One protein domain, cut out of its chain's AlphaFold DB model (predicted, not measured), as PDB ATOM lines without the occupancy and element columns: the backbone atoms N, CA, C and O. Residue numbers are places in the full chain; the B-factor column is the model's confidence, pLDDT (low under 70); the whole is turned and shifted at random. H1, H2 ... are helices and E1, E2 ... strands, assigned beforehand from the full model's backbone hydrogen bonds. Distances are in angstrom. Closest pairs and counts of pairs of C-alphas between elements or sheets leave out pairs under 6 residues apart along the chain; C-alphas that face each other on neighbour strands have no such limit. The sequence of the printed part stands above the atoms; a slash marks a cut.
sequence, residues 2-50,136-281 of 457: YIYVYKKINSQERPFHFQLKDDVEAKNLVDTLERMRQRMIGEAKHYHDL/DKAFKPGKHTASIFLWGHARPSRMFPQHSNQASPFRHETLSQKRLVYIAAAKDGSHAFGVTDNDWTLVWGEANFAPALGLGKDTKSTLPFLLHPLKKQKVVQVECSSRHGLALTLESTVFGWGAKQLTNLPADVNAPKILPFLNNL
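What this domain is: This is residues 2 to 50 and 136 to 281 of the 457 residues of the protein "Hect E3 ubiquitin ligase" of Reticulomyxa filosa (UniProt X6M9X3). Three small antiparallel sheets stand in a row like the blades of a fan, their strands running nearly along one another, with the edges E1, E4 and E8 closest together and the farther strands spread apart. The long helix H1 lies over one face of the sheet E1 E2 E3, running along its strands, and its residues 42 to 50 stick out free; the short helix H3 touches strands of both other sheets, E4 E5 E6 E7 and E8 E9 E10 E11. The printed part has 195 residues, with four named helices and eleven named strands in the order E1 H1 E2 E3 H2 E4 E5 E6 H3 E7 E8 E9 E10 H4 E11. The sheets run E1 E2 E3, E4 E5 E6 E7 and E8 E9 E10 E11, and the class is mixed, helices and strands. The whole is compact, with a radius of gyration of the C-alphas of 17.6 A and spans of 48 by 46 by 34 A.

How they stand to each other: E1, residues 2 to 7, is the antiparallel neighbour of E2, residues 146 to 153, with N 4 and O 149 3.0 A apart. E2 and E3, residues 165 to 171, form a hairpin, with N 152 and O 166 2.8 A apart. H1, residues 23 to 50, is on this sheet at a height of 7.3 A, in two layers, a helix on one face of a sheet. It lies over E2 and only just over E3, with 3 C-alphas, and runs along the strands at 13 degrees to E2 on the local plane. H1 touches E3, the closest C-alphas being those of Glu 34 and Ser 168, 5.6 A apart. H2, residues 173 to 176, stands only just at this sheet's level, with a height of 3.5 A. E4, residues 180 to 185, touches E1, the closest C-alphas being those of Tyr 2 and Ala 185, 6.7 A apart. E4, E5, residues 191 to 196, and E6, residues 201 to 206, make a meander, each strand the antiparallel neighbour of the one before; N 184 and O 193 are 3.0 A apart, N 194 and O 202 2.9 A. H3, residues 210 to 213, only grazes this sheet. E7, residues 221 to 226, is its edge strand beside E6, with N 203 and O 225 2.9 A apart. E8, residues 235 to 241, touches E4, the closest C-alphas being those of Ala 184 and Glu 239, 5.4 A apart. E8, E9, residues 244 to 249, and E10, residues 254 to 258, make a second meander; N 239 and O 246 are 2.9 A apart, as are N 247 and O 255. E11, residues 269 to 274, pairs with E10, with N 258 and O 269 2.8 A apart. H3 touches E11, the closest C-alphas being those of Pro 211 and Asn 270, 3.8 A apart. H4, residues 260 to 263, is on this sheet at a height of 7.3 A, over none of its strands. The three sheets form a stack, face to face in turn: the best planes of the first two are 42 degrees apart, those of the last two 27 degrees. In H1 every O i to N i+4 pair is within hydrogen-bond range; H2, H3 and H4 are too short for such a pair.

Where its parts are: E1 begins at C-alpha 2, (-6.849, -31.455, 15.606). H1 is 39.9 A long and ends at C-alpha 50, (-18.107, -56.702, 16.558). E2 measures 22.1 A, E8 17.9 A and E9 17.3 A. E11, 11.0 A long, ends at C-alpha 274, (10.621, -24.260, -4.650).

The domain as a whole: The C-alphas of Leu 50 and Lys 140 are the two farthest apart, at 54.3 A. Residues 51 to 135 are not printed, and C-alphas 50 and 136 are 46.7 A apart across this cut. The links E1 to H1 and E2 to E3 are long. The mean pLDDT of the printed part is 72.2; 68 residues are under 70, among them residues 2 to 50 and 136 to 146.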
ATOM      1  N   TYR A   2      -6.074 -32.363  16.459       43.12
ATOM      2  CA  TYR A   2      -6.849 -31.455  15.606       43.12
ATOM      3  C   TYR A   2      -6.735 -30.026  16.156       43.12
ATOM      4  O   TYR A   2      -6.476 -29.850  17.353       43.12
ATOM      5  N   ILE A   3      -6.858 -29.019  15.284       41.69
ATOM      6  CA  ILE A   3      -6.610 -27.608  15.618       41.69
ATOM      7  C   ILE A   3      -7.593 -26.699  14.869       41.69
ATOM      8  O   ILE A   3      -7.691 -26.785  13.649       41.69
ATOM      9  N   TYR A   4      -8.247 -25.773  15.576       44.84
ATOM     10  CA  TYR A   4      -9.019 -24.680  14.973       44.84
ATOM     11  C   TYR A   4      -8.395 -23.322  15.294       44.84
ATOM     12  O   TYR A   4      -7.957 -23.066  16.419       44.84
ATOM     13  N   VAL A   5      -8.411 -22.432  14.298       37.34
ATOM     14  CA  VAL A   5      -8.035 -21.020  14.423       37.34
ATOM     15  C   VAL A   5      -9.286 -20.164  14.276       37.34
ATOM     16  O   VAL A   5      -9.915 -20.148  13.218       37.34
ATOM     17  N   TYR A   6      -9.605 -19.418  15.327       33.62
ATOM     18  CA  TYR A   6     -10.599 -18.353  15.316       33.62
ATOM     19  C   TYR A   6      -9.901 -16.995  15.184       33.62
ATOM     20  O   TYR A   6      -8.919 -16.735  15.882       33.62
ATOM     21  N   LYS A   7     -10.406 -16.118  14.311       35.25
ATOM     22  CA  LYS A   7      -9.817 -14.802  14.006       35.25
ATOM     23  C   LYS A   7     -10.923 -13.785  13.746       35.25
ATOM     24  O   LYS A   7     -11.784 -14.010  12.900       35.25
ATOM     25  N   LYS A   8     -10.868 -12.648  14.440       28.64
ATOM     26  CA  LYS A   8     -11.800 -11.527  14.266       28.64
ATOM     27  C   LYS A   8     -11.133 -10.470  13.381       28.64
ATOM     28  O   LYS A   8     -10.065  -9.969  13.732       28.64
ATOM     29  N   ILE A   9     -11.720 -10.168  12.221       28.50
ATOM     30  CA  ILE A   9     -11.192  -9.193  11.249       28.50
ATOM     31  C   ILE A   9     -12.272  -8.158  10.934       28.50
ATOM     32  O   ILE A   9     -13.413  -8.524  10.660       28.50
ATOM     33  N   ASN A  10     -11.887  -6.880  10.903       28.50
ATOM     34  CA  ASN A  10     -12.678  -5.829  10.273       28.50
ATOM     35  C   ASN A  10     -12.195  -5.628   8.827       28.50
ATOM     36  O   ASN A  10     -11.114  -5.076   8.635       28.50
ATOM     37  N   SER A  11     -13.039  -5.986   7.852       32.88
ATOM     38  CA  SER A  11     -12.975  -5.639   6.412       32.88
ATOM     39  C   SER A  11     -11.776  -6.121   5.564       32.88
ATOM     40  O   SER A  11     -10.645  -6.181   6.034       32.88
ATOM     41  N   GLN A  12     -12.059  -6.353   4.269       26.41
ATOM     42  CA  GLN A  12     -11.149  -6.790   3.187       26.41
ATOM     43  C   GLN A  12     -10.675  -8.264   3.288       26.41
ATOM     44  O   GLN A  12     -10.716  -8.882   4.352       26.41
ATOM     45  N   GLU A  13     -10.375  -8.883   2.139       28.05
ATOM     46  CA  GLU A  13     -10.703 -10.302   1.896       28.05
ATOM     47  C   GLU A  13      -9.557 -11.335   1.985       28.05
ATOM     48  O   GLU A  13      -8.467 -11.112   1.468       28.05
ATOM     49  N   ARG A  14      -9.915 -12.539   2.490       27.67
ATOM     50  CA  ARG A  14      -9.213 -13.851   2.399       27.67
ATOM     51  C   ARG A  14      -7.794 -13.918   3.037       27.67
ATOM     52  O   ARG A  14      -7.177 -12.889   3.293       27.67
ATOM     53  N   PRO A  15      -7.254 -15.115   3.381       24.06
ATOM     54  CA  PRO A  15      -7.816 -16.472   3.279       24.06
ATOM     55  C   PRO A  15      -8.822 -16.824   4.392       24.06
ATOM     56  O   PRO A  15      -8.931 -16.135   5.406       24.06
ATOM     57  N   PHE A  16      -9.577 -17.908   4.187       31.42
ATOM     58  CA  PHE A  16     -10.698 -18.312   5.044       31.42
ATOM     59  C   PHE A  16     -10.274 -18.975   6.358       31.42
ATOM     60  O   PHE A  16      -9.425 -19.864   6.374       31.42
ATOM     61  N   HIS A  17     -10.946 -18.607   7.450       32.03
ATOM     62  CA  HIS A  17     -10.975 -19.338   8.725       32.03
ATOM     63  C   HIS A  17     -12.440 -19.465   9.181       32.03
ATOM     64  O   HIS A  17     -13.337 -18.890   8.560       32.03
ATOM     65  N   PHE A  18     -12.705 -20.157  10.292       34.19
ATOM     66  CA  PHE A  18     -13.995 -20.027  10.974       34.19
ATOM     67  C   PHE A  18     -14.079 -18.657  11.670       34.19
ATOM     68  O   PHE A  18     -13.618 -18.489  12.800       34.19
ATOM     69  N   GLN A  19     -14.677 -17.673  10.993       31.69
ATOM     70  CA  GLN A  19     -15.122 -16.428  11.620       31.69
ATOM     71  C   GLN A  19     -16.527 -16.630  12.196       31.69
ATOM     72  O   GLN A  19     -17.532 -16.265  11.591       31.69
ATOM     73  N   LEU A  20     -16.564 -17.233  13.382       37.06
ATOM     74  CA  LEU A  20     -17.705 -17.132  14.291       37.06
ATOM     75  C   LEU A  20     -17.798 -15.674  14.807       37.06
ATOM     76  O   LEU A  20     -16.915 -14.850  14.534       37.06
ATOM     77  N   LYS A  21     -18.861 -15.301  15.517       37.22
ATOM     78  CA  LYS A  21     -19.080 -13.908  15.959       37.22
ATOM     79  C   LYS A  21     -18.542 -13.632  17.367       37.22
ATOM     80  O   LYS A  21     -18.042 -12.526  17.636       37.22
ATOM     81  N   ASP A  22     -18.587 -14.644  18.229       45.31
ATOM     82  CA  ASP A  22     -18.164 -14.599  19.628       45.31
ATOM     83  C   ASP A  22     -17.677 -15.969  20.149       45.31
ATOM     84  O   ASP A  22     -17.761 -16.997  19.471       45.31
ATOM     85  N   ASP A  23     -17.128 -15.975  21.369       42.41
ATOM     86  CA  ASP A  23     -16.626 -17.187  22.026       42.41
ATOM     87  C   ASP A  23     -17.757 -18.122  22.527       42.41
ATOM     88  O   ASP A  23     -17.478 -19.265  22.890       42.41
ATOM     89  N   VAL A  24     -19.028 -17.690  22.529       50.94
ATOM     90  CA  VAL A  24     -20.189 -18.519  22.916       50.94
ATOM     91  C   VAL A  24     -20.644 -19.376  21.736       50.94
ATOM     92  O   VAL A  24     -20.871 -20.568  21.905       50.94
ATOM     93  N   GLU A  25     -20.693 -18.816  20.528       47.62
ATOM     94  CA  GLU A  25     -20.889 -19.551  19.275       47.62
ATOM     95  C   GLU A  25     -19.735 -20.543  19.044       47.62
ATOM     96  O   GLU A  25     -19.972 -21.707  18.712       47.62
ATOM     97  N   ALA A  26     -18.492 -20.136  19.342       46.47
ATOM     98  CA  ALA A  26     -17.340 -21.038  19.360       46.47
ATOM     99  C   ALA A  26     -17.503 -22.174  20.377       46.47
ATOM    100  O   ALA A  26     -17.289 -23.336  20.029       46.47
ATOM    101  N   LYS A  27     -17.935 -21.870  21.609       47.53
ATOM    102  CA  LYS A  27     -18.194 -22.891  22.628       47.53
ATOM    103  C   LYS A  27     -19.349 -23.821  22.237       47.53
ATOM    104  O   LYS A  27     -19.213 -25.025  22.385       47.53
ATOM    105  N   ASN A  28     -20.438 -23.310  21.673       51.59
ATOM    106  CA  ASN A  28     -21.578 -24.118  21.228       51.59
ATOM    107  C   ASN A  28     -21.204 -25.067  20.079       51.59
ATOM    108  O   ASN A  28     -21.661 -26.214  20.059       51.59
ATOM    109  N   LEU A  29     -20.348 -24.627  19.148       47.69
ATOM    110  CA  LEU A  29     -19.773 -25.494  18.117       47.69
ATOM    111  C   LEU A  29     -18.875 -26.568  18.749       47.69
ATOM    112  O   LEU A  29     -19.029 -27.748  18.445       47.69
ATOM    113  N   VAL A  30     -17.994 -26.178  19.673       46.16
ATOM    114  CA  VAL A  30     -17.106 -27.077  20.429       46.16
ATOM    115  C   VAL A  30     -17.884 -28.131  21.227       46.16
ATOM    116  O   VAL A  30     -17.591 -29.315  21.096       46.16
ATOM    117  N   ASP A  31     -18.913 -27.739  21.977       48.44
ATOM    118  CA  ASP A  31     -19.756 -28.631  22.781       48.44
ATOM    119  C   ASP A  31     -20.602 -29.563  21.887       48.44
ATOM    120  O   ASP A  31     -20.928 -30.689  22.264       48.44
ATOM    121  N   THR A  32     -20.941 -29.135  20.666       46.97
ATOM    122  CA  THR A  32     -21.636 -29.973  19.671       46.97
ATOM    123  C   THR A  32     -20.698 -30.997  19.040       46.97
ATOM    124  O   THR A  32     -21.031 -32.183  19.012       46.97
ATOM    125  N   LEU A  33     -19.499 -30.573  18.633       43.12
ATOM    126  CA  LEU A  33     -18.440 -31.465  18.160       43.12
ATOM    127  C   LEU A  33     -17.982 -32.440  19.251       43.12
ATOM    128  O   LEU A  33     -17.655 -33.581  18.939       43.12
ATOM    129  N   GLU A  34     -18.008 -32.046  20.527       44.28
ATOM    130  CA  GLU A  34     -17.684 -32.937  21.644       44.28
ATOM    131  C   GLU A  34     -18.790 -33.967  21.900       44.28
ATOM    132  O   GLU A  34     -18.491 -35.151  22.044       44.28
ATOM    133  N   ARG A  35     -20.074 -33.576  21.867       47.16
ATOM    134  CA  ARG A  35     -21.196 -34.536  21.914       47.16
ATOM    135  C   ARG A  35     -21.108 -35.558  20.774       47.16
ATOM    136  O   ARG A  35     -21.269 -36.754  21.015       47.16
ATOM    137  N   MET A  36     -20.779 -35.105  19.562       41.94
ATOM    138  CA  MET A  36     -20.500 -35.983  18.418       41.94
ATOM    139  C   MET A  36     -19.262 -36.864  18.653       41.94
ATOM    140  O   MET A  36     -19.309 -38.064  18.395       41.94
ATOM    141  N   ARG A  37     -18.166 -36.320  19.203       41.88
ATOM    142  CA  ARG A  37     -16.933 -37.073  19.484       41.88
ATOM    143  C   ARG A  37     -17.140 -38.177  20.519       41.88
ATOM    144  O   ARG A  37     -16.651 -39.286  20.309       41.88
ATOM    145  N   GLN A  38     -17.836 -37.901  21.618       40.91
ATOM    146  CA  GLN A  38     -18.092 -38.903  22.657       40.91
ATOM    147  C   GLN A  38     -18.976 -40.039  22.120       40.91
ATOM    148  O   GLN A  38     -18.691 -41.211  22.372       40.91
ATOM    149  N   ARG A  39     -19.971 -39.706  21.286       44.66
ATOM    150  CA  ARG A  39     -20.782 -40.683  20.550       44.66
ATOM    151  C   ARG A  39     -19.930 -41.546  19.606       44.66
ATOM    152  O   ARG A  39     -19.938 -42.767  19.749       44.66
ATOM    153  N   MET A  40     -19.093 -40.929  18.764       37.66
ATOM    154  CA  MET A  40     -18.149 -41.638  17.883       37.66
ATOM    155  C   MET A  40     -17.189 -42.571  18.640       37.66
ATOM    156  O   MET A  40     -16.853 -43.637  18.136       37.66
ATOM    157  N   ILE A  41     -16.736 -42.207  19.847       41.62
ATOM    158  CA  ILE A  41     -15.852 -43.060  20.664       41.62
ATOM    159  C   ILE A  41     -16.593 -44.298  21.196       41.62
ATOM    160  O   ILE A  41     -15.988 -45.368  21.294       41.62
ATOM    161  N   GLY A  42     -17.882 -44.179  21.528       40.84
ATOM    162  CA  GLY A  42     -18.723 -45.321  21.897       40.84
ATOM    163  C   GLY A  42     -18.987 -46.251  20.710       40.84
ATOM    164  O   GLY A  42     -18.743 -47.453  20.796       40.84
ATOM    165  N   GLU A  43     -19.412 -45.681  19.582       41.66
ATOM    166  CA  GLU A  43     -19.735 -46.415  18.352       41.66
ATOM    167  C   GLU A  43     -18.493 -47.131  17.775       41.66
ATOM    168  O   GLU A  43     -18.552 -48.321  17.464       41.66
ATOM    169  N   ALA A  44     -17.325 -46.475  17.746       38.31
ATOM    170  CA  ALA A  44     -16.080 -47.082  17.266       38.31
ATOM    171  C   ALA A  44     -15.573 -48.245  18.144       38.31
ATOM    172  O   ALA A  44     -14.965 -49.182  17.622       38.31
ATOM    173  N   LYS A  45     -15.832 -48.223  19.463       45.34
ATOM    174  CA  LYS A  45     -15.571 -49.385  20.332       45.34
ATOM    175  C   LYS A  45     -16.484 -50.550  19.967       45.34
ATOM    176  O   LYS A  45     -15.988 -51.642  19.720       45.34
ATOM    177  N   HIS A  46     -17.785 -50.293  19.834       45.19
ATOM    178  CA  HIS A  46     -18.760 -51.319  19.472       45.19
ATOM    179  C   HIS A  46     -18.413 -52.014  18.141       45.19
ATOM    180  O   HIS A  46     -18.453 -53.239  18.054       45.19
ATOM    181  N   TYR A  47     -17.965 -51.259  17.131       40.66
ATOM    182  CA  TYR A  47     -17.468 -51.825  15.869       40.66
ATOM    183  C   TYR A  47     -16.169 -52.642  16.023       40.66
ATOM    184  O   TYR A  47     -15.994 -53.645  15.329       40.66
ATOM    185  N   HIS A  48     -15.258 -52.262  16.925       45.72
ATOM    186  CA  HIS A  48     -14.057 -53.054  17.226       45.72
ATOM    187  C   HIS A  48     -14.409 -54.389  17.907       45.72
ATOM    188  O   HIS A  48     -13.866 -55.438  17.544       45.72
ATOM    189  N   ASP A  49     -15.370 -54.366  18.829       53.91
ATOM    190  CA  ASP A  49     -15.882 -55.556  19.511       53.91
ATOM    191  C   ASP A  49     -16.601 -56.489  18.514       53.91
ATOM    192  O   ASP A  49     -16.307 -57.682  18.445       53.91
ATOM    193  N   LEU A  50     -17.461 -55.947  17.641       50.31
ATOM    194  CA  LEU A  50     -18.107 -56.702  16.558       50.31
ATOM    195  C   LEU A  50     -17.088 -57.322  15.586       50.31
ATOM    196  O   LEU A  50     -17.231 -58.486  15.200       50.31
ATOM    197  N   ASP A 136       8.309 -19.259  24.540       44.25
ATOM    198  CA  ASP A 136       7.673 -18.845  25.792       44.25
ATOM    199  C   ASP A 136       7.384 -17.329  25.848       44.25
ATOM    200  O   ASP A 136       6.547 -16.888  26.628       44.25
ATOM    201  N   LYS A 137       8.041 -16.504  25.014       47.81
ATOM    202  CA  LYS A 137       7.741 -15.064  24.921       47.81
ATOM    203  C   LYS A 137       6.608 -14.793  23.933       47.81
ATOM    204  O   LYS A 137       6.714 -15.154  22.759       47.81
ATOM    205  N   ALA A 138       5.555 -14.109  24.381       47.91
ATOM    206  CA  ALA A 138       4.549 -13.512  23.504       47.91
ATOM    207  C   ALA A 138       5.207 -12.589  22.458       47.91
ATOM    208  O   ALA A 138       6.258 -11.989  22.714       47.91
ATOM    209  N   PHE A 139       4.604 -12.471  21.273       54.97
ATOM    210  CA  PHE A 139       5.038 -11.454  20.314       54.97
ATOM    211  C   PHE A 139       4.582 -10.065  20.767       54.97
ATOM    212  O   PHE A 139       3.638  -9.938  21.545       54.97
ATOM    213  N   LYS A 140       5.259  -9.008  20.287       51.41
ATOM    214  CA  LYS A 140       4.806  -7.633  20.544       51.41
ATOM    215  C   LYS A 140       3.342  -7.495  20.084       51.41
ATOM    216  O   LYS A 140       3.017  -8.027  19.012       51.41
ATOM    217  N   PRO A 141       2.481  -6.805  20.855       43.91
ATOM    218  CA  PRO A 141       1.084  -6.623  20.484       43.91
ATOM    219  C   PRO A 141       0.980  -5.966  19.103       43.91
ATOM    220  O   PRO A 141       1.765  -5.086  18.750       43.91
ATOM    221  N   GLY A 142       0.028  -6.444  18.312       50.25
ATOM    222  CA  GLY A 142      -0.309  -5.935  16.987       50.25
ATOM    223  C   GLY A 142      -1.817  -6.017  16.774       50.25
ATOM    224  O   GLY A 142      -2.543  -6.434  17.673       50.25
ATOM    225  N   LYS A 143      -2.293  -5.619  15.592       52.50
ATOM    226  CA  LYS A 143      -3.732  -5.445  15.321       52.50
ATOM    227  C   LYS A 143      -4.567  -6.737  15.315       52.50
ATOM    228  O   LYS A 143      -5.789  -6.636  15.301       52.50
ATOM    229  N   HIS A 144      -3.953  -7.921  15.313       55.03
ATOM    230  CA  HIS A 144      -4.665  -9.195  15.199       55.03
ATOM    231  C   HIS A 144      -4.605 -10.017  16.487       55.03
ATOM    232  O   HIS A 144      -3.530 -10.300  17.018       55.03
ATOM    233  N   THR A 145      -5.776 -10.461  16.937       63.59
ATOM    234  CA  THR A 145      -5.952 -11.494  17.956       63.59
ATOM    235  C   THR A 145      -6.527 -12.750  17.305       63.59
ATOM    236  O   THR A 145      -7.391 -12.677  16.429       63.59
ATOM    237  N   ALA A 146      -6.035 -13.911  17.731       68.88
ATOM    238  CA  ALA A 146      -6.561 -15.210  17.337       68.88
ATOM    239  C   ALA A 146      -6.763 -16.066  18.592       68.88
ATOM    240  O   ALA A 146      -5.896 -16.074  19.466       68.88
ATOM    241  N   SER A 147      -7.887 -16.778  18.682       71.12
ATOM    242  CA  SER A 147      -8.095 -17.829  19.688       71.12
ATOM    243  C   SER A 147      -7.849 -19.172  19.013       71.12
ATOM    244  O   SER A 147      -8.422 -19.452  17.962       71.12
ATOM    245  N   ILE A 148      -6.970 -19.990  19.586       74.81
ATOM    246  CA  ILE A 148      -6.555 -21.260  18.986       74.81
ATOM    247  C   ILE A 148      -6.972 -22.394  19.907       74.81
ATOM    248  O   ILE A 148      -6.584 -22.418  21.077       74.81
ATOM    249  N   PHE A 149      -7.755 -23.322  19.366       76.31
ATOM    250  CA  PHE A 149      -8.304 -24.463  20.088       76.31
ATOM    251  C   PHE A 149      -7.629 -25.748  19.615       76.31
ATOM    252  O   PHE A 149      -7.433 -25.931  18.413       76.31
ATOM    253  N   LEU A 150      -7.266 -26.626  20.550       72.81
ATOM    254  CA  LEU A 150      -6.546 -27.877  20.289       72.81
ATOM    255  C   LEU A 150      -7.306 -29.055  20.919       72.81
ATOM    256  O   LEU A 150      -7.883 -28.897  21.992       72.81
ATOM    257  N   TRP A 151      -7.306 -30.231  20.284       70.50
ATOM    258  CA  TRP A 151      -7.823 -31.467  20.894       70.50
ATOM    259  C   TRP A 151      -7.231 -32.741  20.282       70.50
ATOM    260  O   TRP A 151      -6.492 -32.738  19.289       70.50
ATOM    261  N   GLY A 152      -7.559 -33.863  20.920       72.88
ATOM    262  CA  GLY A 152      -7.017 -35.181  20.629       72.88
ATOM    263  C   GLY A 152      -5.629 -35.377  21.230       72.88
ATOM    264  O   GLY A 152      -5.129 -34.561  22.004       72.88
ATOM    265  N   HIS A 153      -4.996 -36.480  20.850       70.94
ATOM    266  CA  HIS A 153      -3.622 -36.757  21.236       70.94
ATOM    267  C   HIS A 153      -2.668 -35.781  20.531       70.94
ATOM    268  O   HIS A 153      -2.708 -35.658  19.300       70.94
ATOM    269  N   ALA A 154      -1.833 -35.090  21.307       70.06
ATOM    270  CA  ALA A 154      -0.874 -34.102  20.831       70.06
ATOM    271  C   ALA A 154       0.558 -34.605  21.036       70.06
ATOM    272  O   ALA A 154       0.962 -34.922  22.156       70.06
ATOM    273  N   ARG A 155       1.332 -34.665  19.948       71.38
ATOM    274  CA  ARG A 155       2.716 -35.156  19.951       71.38
ATOM    275  C   ARG A 155       3.715 -34.008  19.747       71.38
ATOM    276  O   ARG A 155       3.364 -33.032  19.091       71.38
ATOM    277  N   PRO A 156       4.946 -34.103  20.285       70.44
ATOM    278  CA  PRO A 156       5.296 -34.958  21.420       70.44
ATOM    279  C   PRO A 156       4.507 -34.532  22.671       70.44
ATOM    280  O   PRO A 156       4.291 -33.337  22.883       70.44
ATOM    281  N   SER A 157       4.145 -35.471  23.549       70.94
ATOM    282  CA  SER A 157       3.260 -35.222  24.709       70.94
ATOM    283  C   SER A 157       3.735 -34.085  25.629       70.94
ATOM    284  O   SER A 157       2.933 -33.373  26.229       70.94
ATOM    285  N   ARG A 158       5.056 -33.853  25.683       73.75
ATOM    286  CA  ARG A 158       5.701 -32.738  26.402       73.75
ATOM    287  C   ARG A 158       5.356 -31.333  25.885       73.75
ATOM    288  O   ARG A 158       5.767 -30.366  26.516       73.75
ATOM    289  N   MET A 159       4.701 -31.192  24.729       71.44
ATOM    290  CA  MET A 159       4.339 -29.877  24.186       71.44
ATOM    291  C   MET A 159       3.208 -29.231  24.987       71.44
ATOM    292  O   MET A 159       3.272 -28.038  25.269       71.44
ATOM    293  N   PHE A 160       2.229 -30.034  25.413       72.81
ATOM    294  CA  PHE A 160       1.108 -29.601  26.246       72.81
ATOM    295  C   PHE A 160       0.921 -30.608  27.392       72.81
ATOM    296  O   PHE A 160      -0.024 -31.393  27.349       72.81
ATOM    297  N   PRO A 161       1.804 -30.657  28.411       68.69
ATOM    298  CA  PRO A 161       1.800 -31.745  29.396       68.69
ATOM    299  C   PRO A 161       0.435 -31.963  30.070       68.69
ATOM    300  O   PRO A 161      -0.042 -33.091  30.140       68.69
ATOM    301  N   GLN A 162      -0.233 -30.868  30.453       68.94
ATOM    302  CA  GLN A 162      -1.564 -30.845  31.083       68.94
ATOM    303  C   GLN A 162      -2.726 -31.176  30.120       68.94
ATOM    304  O   GLN A 162      -3.843 -31.445  30.556       68.94
ATOM    305  N   HIS A 163      -2.486 -31.165  28.805       66.12
ATOM    306  CA  HIS A 163      -3.527 -31.284  27.778       66.12
ATOM    307  C   HIS A 163      -3.150 -32.227  26.617       66.12
ATOM    308  O   HIS A 163      -3.694 -32.133  25.520       66.12
ATOM    309  N   SER A 164      -2.223 -33.158  26.852       62.69
ATOM    310  CA  SER A 164      -1.597 -33.991  25.813       62.69
ATOM    311  C   SER A 164      -2.520 -35.040  25.170       62.69
ATOM    312  O   SER A 164      -2.150 -35.647  24.163       62.69
ATOM    313  N   ASN A 165      -3.722 -35.250  25.717       70.00
ATOM    314  CA  ASN A 165      -4.743 -36.138  25.155       70.00
ATOM    315  C   ASN A 165      -6.180 -35.672  25.466       70.00
ATOM    316  O   ASN A 165      -7.005 -36.459  25.926       70.00
ATOM    317  N   GLN A 166      -6.484 -34.385  25.272       67.50
ATOM    318  CA  GLN A 166      -7.824 -33.863  25.577       67.50
ATOM    319  C   GLN A 166      -8.898 -34.424  24.627       67.50
ATOM    320  O   GLN A 166      -8.693 -34.550  23.411       67.50
ATOM    321  N   ALA A 167     -10.060 -34.768  25.185       65.38
ATOM    322  CA  ALA A 167     -11.239 -35.121  24.399       65.38
ATOM    323  C   ALA A 167     -11.827 -33.858  23.745       65.38
ATOM    324  O   ALA A 167     -11.859 -33.736  22.518       65.38
ATOM    325  N   SER A 168     -12.139 -32.872  24.571       63.53
ATOM    326  CA  SER A 168     -12.799 -31.643  24.159       63.53
ATOM    327  C   SER A 168     -11.793 -30.584  23.660       63.53
ATOM    328  O   SER A 168     -10.681 -30.494  24.194       63.53
ATOM    329  N   PRO A 169     -12.153 -29.763  22.654       70.94
ATOM    330  CA  PRO A 169     -11.396 -28.571  22.259       70.94
ATOM    331  C   PRO A 169     -11.124 -27.613  23.426       70.94
ATOM    332  O   PRO A 169     -12.046 -27.037  23.999       70.94
ATOM    333  N   PHE A 170      -9.847 -27.389  23.749       69.38
ATOM    334  CA  PHE A 170      -9.424 -26.409  24.757       69.38
ATOM    335  C   PHE A 170      -8.685 -25.235  24.109       69.38
ATOM    336  O   PHE A 170      -7.887 -25.424  23.187       69.38
ATOM    337  N   ARG A 171      -8.926 -24.012  24.599       78.12
ATOM    338  CA  ARG A 171      -8.210 -22.810  24.150       78.12
ATOM    339  C   ARG A 171      -6.774 -22.840  24.675       78.12
ATOM    340  O   ARG A 171      -6.558 -22.968  25.875       78.12
ATOM    341  N   HIS A 172      -5.788 -22.684  23.795       75.81
ATOM    342  CA  HIS A 172      -4.384 -22.639  24.191       75.81
ATOM    343  C   HIS A 172      -3.846 -21.204  24.206       75.81
ATOM    344  O   HIS A 172      -3.582 -20.615  23.155       75.81
ATOM    345  N   GLU A 173      -3.521 -20.685  25.393       74.69
ATOM    346  CA  GLU A 173      -3.013 -19.314  25.585       74.69
ATOM    347  C   GLU A 173      -1.730 -19.003  24.801       74.69
ATOM    348  O   GLU A 173      -1.734 -18.141  23.924       74.69
ATOM    349  N   THR A 174      -0.630 -19.726  25.048       74.19
ATOM    350  CA  THR A 174       0.676 -19.399  24.438       74.19
ATOM    351  C   THR A 174       0.666 -19.448  22.910       74.19
ATOM    352  O   THR A 174       1.369 -18.658  22.290       74.19
ATOM    353  N   LEU A 175      -0.123 -20.344  22.298       73.56
ATOM    354  CA  LEU A 175      -0.332 -20.412  20.847       73.56
ATOM    355  C   LEU A 175      -1.253 -19.294  20.339       73.56
ATOM    356  O   LEU A 175      -0.923 -18.665  19.338       73.56
ATOM    357  N   SER A 176      -2.338 -18.970  21.049       76.31
ATOM    358  CA  SER A 176      -3.201 -17.813  20.738       76.31
ATOM    359  C   SER A 176      -2.393 -16.499  20.708       76.31
ATOM    360  O   SER A 176      -2.528 -15.681  19.799       76.31
ATOM    361  N   GLN A 177      -1.421 -16.356  21.616       75.00
ATOM    362  CA  GLN A 177      -0.452 -15.248  21.650       75.00
ATOM    363  C   GLN A 177       0.582 -15.249  20.496       75.00
ATOM    364  O   GLN A 177       1.438 -14.359  20.444       75.00
ATOM    365  N   LYS A 178       0.549 -16.220  19.566       72.38
ATOM    366  CA  LYS A 178       1.436 -16.267  18.384       72.38
ATOM    367  C   LYS A 178       0.890 -15.579  17.146       72.38
ATOM    368  O   LYS A 178       1.640 -15.494  16.180       72.38
ATOM    369  N   ARG A 179      -0.342 -15.053  17.174       76.12
ATOM    370  CA  ARG A 179      -0.936 -14.329  16.031       76.12
ATOM    371  C   ARG A 179      -0.929 -15.190  14.753       76.12
ATOM    372  O   ARG A 179      -0.568 -14.730  13.672       76.12
ATOM    373  N   LEU A 180      -1.272 -16.474  14.906       80.44
ATOM    374  CA  LEU A 180      -1.365 -17.422  13.795       80.44
ATOM    375  C   LEU A 180      -2.599 -17.106  12.933       80.44
ATOM    376  O   LEU A 180      -3.696 -16.904  13.449       80.44
ATOM    377  N   VAL A 181      -2.382 -17.053  11.620       81.38
ATOM    378  CA  VAL A 181      -3.348 -16.745  10.552       81.38
ATOM    379  C   VAL A 181      -3.408 -17.842   9.482       81.38
ATOM    380  O   VAL A 181      -4.001 -17.645   8.430       81.38
ATOM    381  N   TYR A 182      -2.787 -18.991   9.737       83.88
ATOM    382  CA  TYR A 182      -3.108 -20.271   9.111       83.88
ATOM    383  C   TYR A 182      -2.578 -21.387  10.012       83.88
ATOM    384  O   TYR A 182      -1.530 -21.200  10.637       83.88
ATOM    385  N   ILE A 183      -3.256 -22.535  10.071       86.69
ATOM    386  CA  ILE A 183      -2.708 -23.781  10.626       86.69
ATOM    387  C   ILE A 183      -3.174 -24.945   9.751       86.69
ATOM    388  O   ILE A 183      -4.364 -25.049   9.475       86.69
ATOM    389  N   ALA A 184      -2.249 -25.837   9.399       87.25
ATOM    390  CA  ALA A 184      -2.556 -27.180   8.917       87.25
ATOM    391  C   ALA A 184      -1.954 -28.212   9.875       87.25
ATOM    392  O   ALA A 184      -0.840 -28.029  10.373       87.25
ATOM    393  N   ALA A 185      -2.682 -29.297  10.120       85.25
ATOM    394  CA  ALA A 185      -2.202 -30.456  10.865       85.25
ATOM    395  C   ALA A 185      -2.095 -31.656   9.923       85.25
ATOM    396  O   ALA A 185      -2.940 -31.834   9.046       85.25
ATOM    397  N   ALA A 186      -1.071 -32.489  10.106       82.50
ATOM    398  CA  ALA A 186      -0.930 -33.713   9.334       82.50
ATOM    399  C   ALA A 186      -2.116 -34.640   9.634       82.50
ATOM    400  O   ALA A 186      -2.573 -34.707  10.776       82.50
ATOM    401  N   LYS A 187      -2.610 -35.369   8.627       73.94
ATOM    402  CA  LYS A 187      -3.842 -36.182   8.740       73.94
ATOM    403  C   LYS A 187      -3.760 -37.294   9.805       73.94
ATOM    404  O   LYS A 187      -4.779 -37.662  10.367       73.94
ATOM    405  N   ASP A 188      -2.555 -37.758  10.148       74.25
ATOM    406  CA  ASP A 188      -2.285 -38.691  11.262       74.25
ATOM    407  C   ASP A 188      -2.197 -38.001  12.647       74.25
ATOM    408  O   ASP A 188      -1.879 -38.619  13.671       74.25
ATOM    409  N   GLY A 189      -2.426 -36.687  12.680       74.50
ATOM    410  CA  GLY A 189      -2.404 -35.839  13.858       74.50
ATOM    411  C   GLY A 189      -1.042 -35.724  14.546       74.50
ATOM    412  O   GLY A 189      -1.024 -35.369  15.729       74.50
ATOM    413  N   SER A 190       0.054 -36.078  13.864       80.94
ATOM    414  CA  SER A 190       1.401 -36.222  14.439       80.94
ATOM    415  C   SER A 190       2.144 -34.892  14.622       80.94
ATOM    416  O   SER A 190       2.793 -34.668  15.648       80.94
ATOM    417  N   HIS A 191       1.995 -33.982  13.663       86.06
ATOM    418  CA  HIS A 191       2.597 -32.653  13.656       86.06
ATOM    419  C   HIS A 191       1.710 -31.646  12.915       86.06
ATOM    420  O   HIS A 191       0.718 -32.016  12.287       86.06
ATOM    421  N   ALA A 192       2.052 -30.366  13.022       88.88
ATOM    422  CA  ALA A 192       1.341 -29.268  12.387       88.88
ATOM    423  C   ALA A 192       2.291 -28.119  12.018       88.88
ATOM    424  O   ALA A 192       3.367 -27.944  12.603       88.88
ATOM    425  N   PHE A 193       1.852 -27.316  11.056       90.69
ATOM    426  CA  PHE A 193       2.487 -26.071  10.646       90.69
ATOM    427  C   PHE A 193       1.524 -24.915  10.871       90.69
ATOM    428  O   PHE A 193       0.310 -25.073  10.750       90.69
ATOM    429  N   GLY A 194       2.063 -23.735  11.152       89.31
ATOM    430  CA  GLY A 194       1.267 -22.526  11.298       89.31
ATOM    431  C   GLY A 194       1.966 -21.301  10.736       89.31
ATOM    432  O   GLY A 194       3.163 -21.115  10.940       89.31
ATOM    433  N   VAL A 195       1.210 -20.459  10.042       88.31
ATOM    434  CA  VAL A 195       1.660 -19.173   9.500       88.31
ATOM    435  C   VAL A 195       1.221 -18.070  10.451       88.31
ATOM    436  O   VAL A 195       0.066 -18.046  10.866       88.31
ATOM    437  N   THR A 196       2.116 -17.154  10.806       84.50
ATOM    438  CA  THR A 196       1.803 -15.948  11.589       84.50
ATOM    439  C   THR A 196       1.566 -14.729  10.700       84.50
ATOM    440  O   THR A 196       2.060 -14.651   9.578       84.50
ATOM    441  N   ASP A 197       0.896 -13.712  11.242       80.69
ATOM    442  CA  ASP A 197       0.688 -12.402  10.599       80.69
ATOM    443  C   ASP A 197       1.963 -11.540  10.410       80.69
ATOM    444  O   ASP A 197       1.875 -10.342  10.139       80.69
ATOM    445  N   ASN A 198       3.154 -12.126  10.574       80.25
ATOM    446  CA  ASN A 198       4.451 -11.488  10.347       80.25
ATOM    447  C   ASN A 198       5.393 -12.334   9.464       80.25
ATOM    448  O   ASN A 198       6.615 -12.268   9.624       80.25
ATOM    449  N   ASP A 199       4.818 -13.117   8.542       81.94
ATOM    450  CA  ASP A 199       5.495 -13.988   7.565       81.94
ATOM    451  C   ASP A 199       6.421 -15.049   8.187       81.94
ATOM    452  O   ASP A 199       7.505 -15.342   7.659       81.94
ATOM    453  N   TRP A 200       6.051 -15.608   9.345       89.12
ATOM    454  CA  TRP A 200       6.796 -16.708   9.961       89.12
ATOM    455  C   TRP A 200       5.994 -18.002   9.888       89.12
ATOM    456  O   TRP A 200       4.995 -18.182  10.583       89.12
ATOM    457  N   THR A 201       6.494 -18.953   9.105       92.06
ATOM    458  CA  THR A 201       6.024 -20.335   9.172       92.06
ATOM    459  C   THR A 201       6.701 -21.050  10.339       92.06
ATOM    460  O   THR A 201       7.928 -21.186  10.388       92.06
ATOM    461  N   LEU A 202       5.900 -21.503  11.295       90.19
ATOM    462  CA  LEU A 202       6.307 -22.343  12.412       90.19
ATOM    463  C   LEU A 202       5.944 -23.802  12.122       90.19
ATOM    464  O   LEU A 202       4.901 -24.072  11.535       90.19
ATOM    465  N   VAL A 203       6.770 -24.734  12.591       91.75
ATOM    466  CA  VAL A 203       6.480 -26.175  12.635       91.75
ATOM    467  C   VAL A 203       6.522 -26.669  14.075       91.75
ATOM    468  O   VAL A 203       7.394 -26.259  14.848       91.75
ATOM    469  N   TRP A 204       5.600 -27.551  14.451       89.50
ATOM    470  CA  TRP A 204       5.617 -28.237  15.739       89.50
ATOM    471  C   TRP A 204       5.064 -29.651  15.638       89.50
ATOM    472  O   TRP A 204       4.117 -29.918  14.909       89.50
ATOM    473  N   GLY A 205       5.638 -30.555  16.424       88.19
ATOM    474  CA  GLY A 205       5.104 -31.890  16.630       88.19
ATOM    475  C   GLY A 205       6.144 -32.976  16.462       88.19
ATOM    476  O   GLY A 205       7.327 -32.769  16.744       88.19
ATOM    477  N   GLU A 206       5.694 -34.146  16.036       85.69
ATOM    478  CA  GLU A 206       6.517 -35.332  15.856       85.69
ATOM    479  C   GLU A 206       6.206 -35.983  14.508       85.69
ATOM    480  O   GLU A 206       5.051 -36.052  14.112       85.69
ATOM    481  N   ALA A 207       7.225 -36.449  13.791       87.12
ATOM    482  CA  ALA A 207       7.069 -37.137  12.517       87.12
ATOM    483  C   ALA A 207       8.011 -38.341  12.457       87.12
ATOM    484  O   ALA A 207       9.223 -38.217  12.652       87.12
ATOM    485  N   ASN A 208       7.460 -39.510  12.119       87.31
ATOM    486  CA  ASN A 208       8.235 -40.743  11.945       87.31
ATOM    487  C   ASN A 208       9.335 -40.580  10.877       87.31
ATOM    488  O   ASN A 208      10.433 -41.139  11.008       87.31
ATOM    489  N   PHE A 209       9.037 -39.772   9.855       90.00
ATOM    490  CA  PHE A 209       9.918 -39.369   8.768       90.00
ATOM    491  C   PHE A 209      10.372 -37.912   8.972       90.00
ATOM    492  O   PHE A 209       9.658 -36.972   8.627       90.00
ATOM    493  N   ALA A 210      11.566 -37.714   9.542       90.38
ATOM    494  CA  ALA A 210      12.079 -36.390   9.918       90.38
ATOM    495  C   ALA A 210      12.057 -35.319   8.803       90.38
ATOM    496  O   ALA A 210      11.751 -34.166   9.123       90.38
ATOM    497  N   PRO A 211      12.319 -35.634   7.511       93.88
ATOM    498  CA  PRO A 211      12.252 -34.634   6.447       93.88
ATOM    499  C   PRO A 211      10.883 -33.955   6.306       93.88
ATOM    500  O   PRO A 211      10.842 -32.811   5.860       93.88
ATOM    501  N   ALA A 212       9.786 -34.595   6.741       92.75
ATOM    502  CA  ALA A 212       8.446 -34.004   6.733       92.75
ATOM    503  C   ALA A 212       8.340 -32.721   7.576       92.75
ATOM    504  O   ALA A 212       7.521 -31.869   7.257       92.75
ATOM    505  N   LEU A 213       9.189 -32.526   8.599       92.94
ATOM    506  CA  LEU A 213       9.163 -31.323   9.446       92.94
ATOM    507  C   LEU A 213       9.851 -30.092   8.821       92.94
ATOM    508  O   LEU A 213       9.781 -29.010   9.398       92.94
ATOM    509  N   GLY A 214      10.556 -30.219   7.690       93.06
ATOM    510  CA  GLY A 214      11.171 -29.075   6.990       93.06
ATOM    511  C   GLY A 214      12.308 -28.353   7.745       93.06
ATOM    512  O   GLY A 214      12.720 -27.260   7.355       93.06
ATOM    513  N   LEU A 215      12.827 -28.937   8.830       91.44
ATOM    514  CA  LEU A 215      13.770 -28.305   9.770       91.44
ATOM    515  C   LEU A 215      15.202 -28.084   9.236       91.44
ATOM    516  O   LEU A 215      16.019 -27.469   9.929       91.44
ATOM    517  N   GLY A 216      15.541 -28.622   8.062       89.50
ATOM    518  CA  GLY A 216      16.907 -28.689   7.527       89.50
ATOM    519  C   GLY A 216      17.835 -29.622   8.309       89.50
ATOM    520  O   GLY A 216      19.053 -29.459   8.266       89.50
ATOM    521  N   LYS A 217      17.268 -30.546   9.096       86.88
ATOM    522  CA  LYS A 217      17.973 -31.422  10.043       86.88
ATOM    523  C   LYS A 217      17.263 -32.761  10.146       86.88
ATOM    524  O   LYS A 217      16.039 -32.803  10.049       86.88
ATOM    525  N   ASP A 218      18.010 -33.827  10.421       86.00
ATOM    526  CA  ASP A 218      17.403 -35.067  10.901       86.00
ATOM    527  C   ASP A 218      17.006 -34.890  12.374       86.00
ATOM    528  O   ASP A 218      17.836 -34.813  13.280       86.00
ATOM    529  N   THR A 219      15.720 -34.652  12.609       87.38
ATOM    530  CA  THR A 219      15.133 -34.446  13.935       87.38
ATOM    531  C   THR A 219      13.657 -34.800  13.847       87.38
ATOM    532  O   THR A 219      12.892 -34.088  13.208       87.38
ATOM    533  N   LYS A 220      13.248 -35.895  14.493       85.25
ATOM    534  CA  LYS A 220      11.875 -36.427  14.408       85.25
ATOM    535  C   LYS A 220      10.847 -35.702  15.280       85.25
ATOM    536  O   LYS A 220       9.659 -35.921  15.107       85.25
ATOM    537  N   SER A 221      11.271 -34.853  16.217       85.25
ATOM    538  CA  SER A 221      10.376 -34.201  17.184       85.25
ATOM    539  C   SER A 221      10.822 -32.776  17.495       85.25
ATOM    540  O   SER A 221      11.966 -32.554  17.899       85.25
ATOM    541  N   THR A 222       9.915 -31.805  17.365       82.81
ATOM    542  CA  THR A 222      10.179 -30.396  17.670       82.81
ATOM    543  C   THR A 222       9.038 -29.736  18.439       82.81
ATOM    544  O   THR A 222       7.858 -29.897  18.142       82.81
ATOM    545  N   LEU A 223       9.410 -28.912  19.418       84.00
ATOM    546  CA  LEU A 223       8.541 -27.836  19.905       84.00
ATOM    547  C   LEU A 223       8.501 -26.717  18.841       84.00
ATOM    548  O   LEU A 223       9.419 -26.680  18.017       84.00
ATOM    549  N   PRO A 224       7.513 -25.802  18.855       84.38
ATOM    550  CA  PRO A 224       7.352 -24.773  17.826       84.38
ATOM    551  C   PRO A 224       8.652 -24.066  17.418       84.38
ATOM    552  O   PRO A 224       9.318 -23.410  18.228       84.38
ATOM    553  N   PHE A 225       9.023 -24.242  16.148       87.00
ATOM    554  CA  PHE A 225      10.302 -23.836  15.573       87.00
ATOM    555  C   PHE A 225      10.097 -23.119  14.236       87.00
ATOM    556  O   PHE A 225       9.219 -23.478  13.460       87.00
ATOM    557  N   LEU A 226      10.914 -22.100  13.959       89.38
ATOM    558  CA  LEU A 226      10.817 -21.285  12.747       89.38
ATOM    559  C   LEU A 226      11.418 -22.007  11.532       89.38
ATOM    560  O   LEU A 226      12.613 -22.319  11.532       89.38
ATOM    561  N   LEU A 227      10.639 -22.172  10.462       92.44
ATOM    562  CA  LEU A 227      11.148 -22.583   9.154       92.44
ATOM    563  C   LEU A 227      11.902 -21.418   8.508       92.44
ATOM    564  O   LEU A 227      11.336 -20.564   7.830       92.44
ATOM    565  N   HIS A 228      13.214 -21.376   8.739       89.44
ATOM    566  CA  HIS A 228      14.075 -20.294   8.266       89.44
ATOM    567  C   HIS A 228      14.050 -20.093   6.732       89.44
ATOM    568  O   HIS A 228      14.083 -18.929   6.335       89.44
ATOM    569  N   PRO A 229      13.928 -21.134   5.874       92.12
ATOM    570  CA  PRO A 229      13.812 -20.952   4.420       92.12
ATOM    571  C   PRO A 229      12.549 -20.205   3.959       92.12
ATOM    572  O   PRO A 229      12.603 -19.489   2.965       92.12
ATOM    573  N   LEU A 230      11.433 -20.321   4.690       92.81
ATOM    574  CA  LEU A 230      10.163 -19.654   4.354       92.81
ATOM    575  C   LEU A 230      10.053 -18.226   4.920       92.81
ATOM    576  O   LEU A 230       9.095 -17.502   4.650       92.81
ATOM    577  N   LYS A 231      11.040 -17.784   5.705       88.25
ATOM    578  CA  LYS A 231      11.043 -16.457   6.319       88.25
ATOM    579  C   LYS A 231      11.113 -15.363   5.245       88.25
ATOM    580  O   LYS A 231      12.030 -15.366   4.428       88.25
ATOM    581  N   LYS A 232      10.202 -14.383   5.321       85.44
ATOM    582  CA  LYS A 232       9.968 -13.320   4.315       85.44
ATOM    583  C   LYS A 232       9.376 -13.788   2.973       85.44
ATOM    584  O   LYS A 232       9.239 -12.958   2.084       85.44
ATOM    585  N   GLN A 233       8.998 -15.059   2.811       90.88
ATOM    586  CA  GLN A 233       8.410 -15.547   1.552       90.88
ATOM    587  C   GLN A 233       6.911 -15.208   1.404       90.88
ATOM    588  O   GLN A 233       6.287 -15.688   0.472       90.88
ATOM    589  N   LYS A 234       6.307 -14.420   2.315       88.94
ATOM    590  CA  LYS A 234       4.864 -14.086   2.322       88.94
ATOM    591  C   LYS A 234       3.973 -15.326   2.146       88.94
ATOM    592  O   LYS A 234       3.159 -15.403   1.227       88.94
ATOM    593  N   VAL A 235       4.195 -16.343   2.979       91.31
ATOM    594  CA  VAL A 235       3.429 -17.597   2.928       91.31
ATOM    595  C   VAL A 235       1.972 -17.316   3.304       91.31
ATOM    596  O   VAL A 235       1.723 -16.727   4.350       91.31
ATOM    597  N   VAL A 236       1.022 -17.743   2.469       88.94
ATOM    598  CA  VAL A 236      -0.429 -17.540   2.663       88.94
ATOM    599  C   VAL A 236      -1.169 -18.823   3.043       88.94
ATOM    600  O   VAL A 236      -2.182 -18.758   3.735       88.94
ATOM    601  N   GLN A 237      -0.642 -19.985   2.643       89.75
ATOM    602  CA  GLN A 237      -1.167 -21.308   2.989       89.75
ATOM    603  C   GLN A 237      -0.002 -22.267   3.269       89.75
ATOM    604  O   GLN A 237       1.065 -22.155   2.661       89.75
ATOM    605  N   VAL A 238      -0.205 -23.227   4.169       93.94
ATOM    606  CA  VAL A 238       0.688 -24.377   4.379       93.94
ATOM    607  C   VAL A 238      -0.139 -25.640   4.487       93.94
ATOM    608  O   VAL A 238      -1.214 -25.590   5.063       93.94
ATOM    609  N   GLU A 239       0.367 -26.760   3.986       93.25
ATOM    610  CA  GLU A 239      -0.299 -28.064   4.068       93.25
ATOM    611  C   GLU A 239       0.709 -29.152   4.441       93.25
ATOM    612  O   GLU A 239       1.907 -29.006   4.189       93.25
ATOM    613  N   CYS A 240       0.259 -30.232   5.085       91.00
ATOM    614  CA  CYS A 240       1.168 -31.292   5.530       91.00
ATOM    615  C   CYS A 240       0.546 -32.687   5.646       91.00
ATOM    616  O   CYS A 240      -0.649 -32.871   5.870       91.00
ATOM    617  N   SER A 241       1.411 -33.690   5.517       89.56
ATOM    618  CA  SER A 241       1.105 -35.107   5.674       89.56
ATOM    619  C   SER A 241       2.253 -35.819   6.393       89.56
ATOM    620  O   SER A 241       3.304 -35.230   6.643       89.56
ATOM    621  N   SER A 242       2.104 -37.103   6.737       87.50
ATOM    622  CA  SER A 242       3.103 -37.807   7.563       87.50
ATOM    623  C   SER A 242       4.476 -37.977   6.889       87.50
ATOM    624  O   SER A 242       5.449 -38.348   7.551       87.50
ATOM    625  N   ARG A 243       4.571 -37.697   5.577       92.00
ATOM    626  CA  ARG A 243       5.790 -37.852   4.764       92.00
ATOM    627  C   ARG A 243       6.324 -36.554   4.146       92.00
ATOM    628  O   ARG A 243       7.450 -36.564   3.647       92.00
ATOM    629  N   HIS A 244       5.547 -35.471   4.107       95.00
ATOM    630  CA  HIS A 244       5.944 -34.234   3.422       95.00
ATOM    631  C   HIS A 244       5.074 -33.031   3.826       95.00
ATOM    632  O   HIS A 244       4.019 -33.203   4.434       95.00
ATOM    633  N   GLY A 245       5.502 -31.824   3.460       95.88
ATOM    634  CA  GLY A 245       4.704 -30.609   3.579       95.88
ATOM    635  C   GLY A 245       4.915 -29.652   2.409       95.88
ATOM    636  O   GLY A 245       5.892 -29.764   1.660       95.88
ATOM    637  N   LEU A 246       3.967 -28.730   2.261       97.31
ATOM    638  CA  LEU A 246       3.893 -27.718   1.214       97.31
ATOM    639  C   LEU A 246       3.646 -26.330   1.822       97.31
ATOM    640  O   LEU A 246       3.019 -26.198   2.875       97.31
ATOM    641  N   ALA A 247       4.095 -25.282   1.136       97.19
ATOM    642  CA  ALA A 247       3.774 -23.894   1.458       97.19
ATOM    643  C   ALA A 247       3.546 -23.088   0.176       97.19
ATOM    644  O   ALA A 247       4.351 -23.166  -0.748       97.19
ATOM    645  N   LEU A 248       2.479 -22.294   0.140       95.25
ATOM    646  CA  LEU A 248       2.142 -21.399  -0.966       95.25
ATOM    647  C   LEU A 248       2.419 -19.948  -0.562       95.25
ATOM    648  O   LEU A 248       2.020 -19.527   0.528       95.25
ATOM    649  N   THR A 249       3.079 -19.178  -1.425       92.62
ATOM    650  CA  THR A 249       3.294 -17.735  -1.231       92.62
ATOM    651  C   THR A 249       2.205 -16.888  -1.884       92.62
ATOM    652  O   THR A 249       1.535 -17.322  -2.819       92.62
ATOM    653  N   LEU A 250       2.076 -15.636  -1.439       88.81
ATOM    654  CA  LEU A 250       1.254 -14.609  -2.096       88.81
ATOM    655  C   LEU A 250       1.643 -14.394  -3.575       88.81
ATOM    656  O   LEU A 250       0.826 -13.974  -4.385       88.81
ATOM    657  N   GLU A 251       2.888 -14.710  -3.929       89.00
ATOM    658  CA  GLU A 251       3.461 -14.608  -5.278       89.00
ATOM    659  C   GLU A 251       3.300 -15.927  -6.071       89.00
ATOM    660  O   GLU A 251       4.102 -16.239  -6.948       89.00
ATOM    661  N   SER A 252       2.280 -16.734  -5.734       91.88
ATOM    662  CA  SER A 252       1.933 -18.029  -6.361       91.88
ATOM    663  C   SER A 252       3.072 -19.062  -6.416       91.88
ATOM    664  O   SER A 252       3.016 -20.025  -7.180       91.88
ATOM    665  N   THR A 253       4.127 -18.885  -5.614       95.00
ATOM    666  CA  THR A 253       5.266 -19.809  -5.576       95.00
ATOM    667  C   THR A 253       4.970 -20.926  -4.586       95.00
ATOM    668  O   THR A 253       4.704 -20.669  -3.411       95.00
ATOM    669  N   VAL A 254       5.052 -22.177  -5.043       97.25
ATOM    670  CA  VAL A 254       4.886 -23.353  -4.182       97.25
ATOM    671  C   VAL A 254       6.252 -23.865  -3.737       97.25
ATOM    672  O   VAL A 254       7.130 -24.148  -4.551       97.25
ATOM    673  N   PHE A 255       6.419 -24.018  -2.428       97.56
ATOM    674  CA  PHE A 255       7.527 -24.725  -1.801       97.56
ATOM    675  C   PHE A 255       7.062 -26.108  -1.341       97.56
ATOM    676  O   PHE A 255       5.944 -26.252  -0.854       97.56
ATOM    677  N   GLY A 256       7.944 -27.103  -1.412       97.31
ATOM    678  CA  GLY A 256       7.735 -28.437  -0.858       97.31
ATOM    679  C   GLY A 256       8.971 -28.972  -0.136       97.31
ATOM    680  O   GLY A 256      10.102 -28.552  -0.393       97.31
ATOM    681  N   TRP A 257       8.744 -29.885   0.805       97.31
ATOM    682  CA  TRP A 257       9.775 -30.610   1.550       97.31
ATOM    683  C   TRP A 257       9.245 -31.969   2.010       97.31
ATOM    684  O   TRP A 257       8.044 -32.138   2.179       97.31
ATOM    685  N   GLY A 258      10.128 -32.935   2.246       95.88
ATOM    686  CA  GLY A 258       9.793 -34.312   2.596       95.88
ATOM    687  C   GLY A 258      10.160 -35.307   1.498       95.88
ATOM    688  O   GLY A 258      11.206 -35.177   0.862       95.88
ATOM    689  N   ALA A 259       9.316 -36.326   1.325       95.44
ATOM    690  CA  ALA A 259       9.561 -37.447   0.422       95.44
ATOM    691  C   ALA A 259       9.560 -37.018  -1.056       95.44
ATOM    692  O   ALA A 259       8.663 -36.300  -1.515       95.44
ATOM    693  N   LYS A 260      10.537 -37.507  -1.824       94.69
ATOM    694  CA  LYS A 260      10.741 -37.157  -3.236       94.69
ATOM    695  C   LYS A 260       9.534 -37.465  -4.121       94.69
ATOM    696  O   LYS A 260       9.185 -36.666  -4.983       94.69
ATOM    697  N   GLN A 261       8.826 -38.560  -3.839       92.12
ATOM    698  CA  GLN A 261       7.631 -38.984  -4.576       92.12
ATOM    699  C   GLN A 261       6.427 -38.052  -4.363       92.12
ATOM    700  O   GLN A 261       5.524 -38.059  -5.183       92.12
ATOM    701  N   LEU A 262       6.391 -37.267  -3.276       93.94
ATOM    702  CA  LEU A 262       5.305 -36.312  -2.981       93.94
ATOM    703  C   LEU A 262       5.686 -34.851  -3.259       93.94
ATOM    704  O   LEU A 262       4.848 -33.959  -3.204       93.94
ATOM    705  N   THR A 263       6.958 -34.594  -3.554       94.62
ATOM    706  CA  THR A 263       7.462 -33.268  -3.939       94.62
ATOM    707  C   THR A 263       7.849 -33.195  -5.418       94.62
ATOM    708  O   THR A 263       8.070 -32.102  -5.920       94.62
ATOM    709  N   ASN A 264       7.923 -34.339  -6.114       93.31
ATOM    710  CA  ASN A 264       8.447 -34.473  -7.477       93.31
ATOM    711  C   ASN A 264       9.844 -33.823  -7.639       93.31
ATOM    712  O   ASN A 264      10.151 -33.151  -8.622       93.31
ATOM    713  N   LEU A 265      10.684 -34.000  -6.614       93.38
ATOM    714  CA  LEU A 265      12.076 -33.544  -6.553       93.38
ATOM    715  C   LEU A 265      13.032 -34.746  -6.711       93.38
ATOM    716  O   LEU A 265      12.635 -35.875  -6.436       93.38
ATOM    717  N   PRO A 266      14.302 -34.557  -7.119       92.69
ATOM    718  CA  PRO A 266      15.210 -35.680  -7.399       92.69
ATOM    719  C   PRO A 266      15.612 -36.508  -6.161       92.69
ATOM    720  O   PRO A 266      16.013 -37.666  -6.289       92.69
ATOM    721  N   ALA A 267      15.510 -35.939  -4.959       94.75
ATOM    722  CA  ALA A 267      15.881 -36.574  -3.696       94.75
ATOM    723  C   ALA A 267      14.994 -36.073  -2.549       94.75
ATOM    724  O   ALA A 267      14.388 -35.005  -2.658       94.75
ATOM    725  N   ASP A 268      14.944 -36.829  -1.450       95.19
ATOM    726  CA  ASP A 268      14.223 -36.424  -0.242       95.19
ATOM    727  C   ASP A 268      14.850 -35.148   0.335       95.19
ATOM    728  O   ASP A 268      16.073 -35.024   0.450       95.19
ATOM    729  N   VAL A 269      14.014 -34.179   0.697       95.62
ATOM    730  CA  VAL A 269      14.457 -32.828   1.067       95.62
ATOM    731  C   VAL A 269      13.949 -32.448   2.447       95.62
ATOM    732  O   VAL A 269      12.771 -32.190   2.645       95.62
ATOM    733  N   ASN A 270      14.850 -32.363   3.423       94.88
ATOM    734  CA  ASN A 270      14.501 -32.048   4.810       94.88
ATOM    735  C   ASN A 270      14.252 -30.552   5.090       94.88
ATOM    736  O   ASN A 270      14.112 -30.181   6.253       94.88
ATOM    737  N   ALA A 271      14.206 -29.701   4.061       95.12
ATOM    738  CA  ALA A 271      13.959 -28.261   4.147       95.12
ATOM    739  C   ALA A 271      13.132 -27.777   2.939       95.12
ATOM    740  O   ALA A 271      13.332 -28.316   1.847       95.12
ATOM    741  N   PRO A 272      12.263 -26.756   3.099       97.00
ATOM    742  CA  PRO A 272      11.482 -26.171   2.007       97.00
ATOM    743  C   PRO A 272      12.337 -25.747   0.805       97.00
ATOM    744  O   PRO A 272      13.270 -24.955   0.949       97.00
ATOM    745  N   LYS A 273      11.980 -26.242  -0.385       96.88
ATOM    746  CA  LYS A 273      12.514 -25.815  -1.689       96.88
ATOM    747  C   LYS A 273      11.368 -25.501  -2.647       96.88
ATOM    748  O   LYS A 273      10.310 -26.108  -2.537       96.88
ATOM    749  N   ILE A 274      11.589 -24.588  -3.589       96.31
ATOM    750  CA  ILE A 274      10.621 -24.260  -4.650       96.31
ATOM    751  C   ILE A 274      10.343 -25.509  -5.506       96.31
ATOM    752  O   ILE A 274      11.269 -26.269  -5.799       96.31
ATOM    753  N   LEU A 275       9.086 -25.701  -5.913       96.38
ATOM    754  CA  LEU A 275       8.643 -26.736  -6.850       96.38
ATOM    755  C   LEU A 275       8.524 -26.122  -8.261       96.38
ATOM    756  O   LEU A 275       7.481 -25.565  -8.600       96.38
ATOM    757  N   PRO A 276       9.578 -26.177  -9.103       93.38
ATOM    758  CA  PRO A 276       9.666 -25.346 -10.307       93.38
ATOM    759  C   PRO A 276       8.615 -25.677 -11.375       93.38
ATOM    760  O   PRO A 276       8.302 -24.823 -12.196       93.38
ATOM    761  N   PHE A 277       8.043 -26.884 -11.345       93.12
ATOM    762  CA  PHE A 277       6.979 -27.320 -12.255       93.12
ATOM    763  C   PHE A 277       5.607 -26.679 -11.967       93.12
ATOM    764  O   PHE A 277       4.684 -26.872 -12.753       93.12
ATOM    765  N   LEU A 278       5.471 -25.917 -10.871       94.12
ATOM    766  CA  LEU A 278       4.272 -25.131 -10.542       94.12
ATOM    767  C   LEU A 278       4.462 -23.619 -10.757       94.12
ATOM    768  O   LEU A 278       3.505 -22.852 -10.634       94.12
ATOM    769  N   ASN A 279       5.678 -23.171 -11.092       90.25
ATOM    770  CA  ASN A 279       5.950 -21.761 -11.361       90.25
ATOM    771  C   ASN A 279       5.150 -21.280 -12.583       90.25
ATOM    772  O   ASN A 279       4.977 -22.013 -13.555       90.25
ATOM    773  N   ASN A 280       4.699 -20.025 -12.547       86.62
ATOM    774  CA  ASN A 280       3.891 -19.373 -13.589       86.62
ATOM    775  C   ASN A 280       2.497 -19.991 -13.848       86.62
ATOM    776  O   ASN A 280       1.781 -19.483 -14.704       86.62
ATOM    777  N   LEU A 281       2.064 -21.012 -13.091       87.56
ATOM    778  CA  LEU A 281       0.702 -21.571 -13.173       87.56
ATOM    779  C   LEU A 281      -0.346 -20.775 -12.364       87.56
ATOM    780  O   LEU A 281      -1.509 -21.164 -12.313       87.56
TER     781      LEU A 281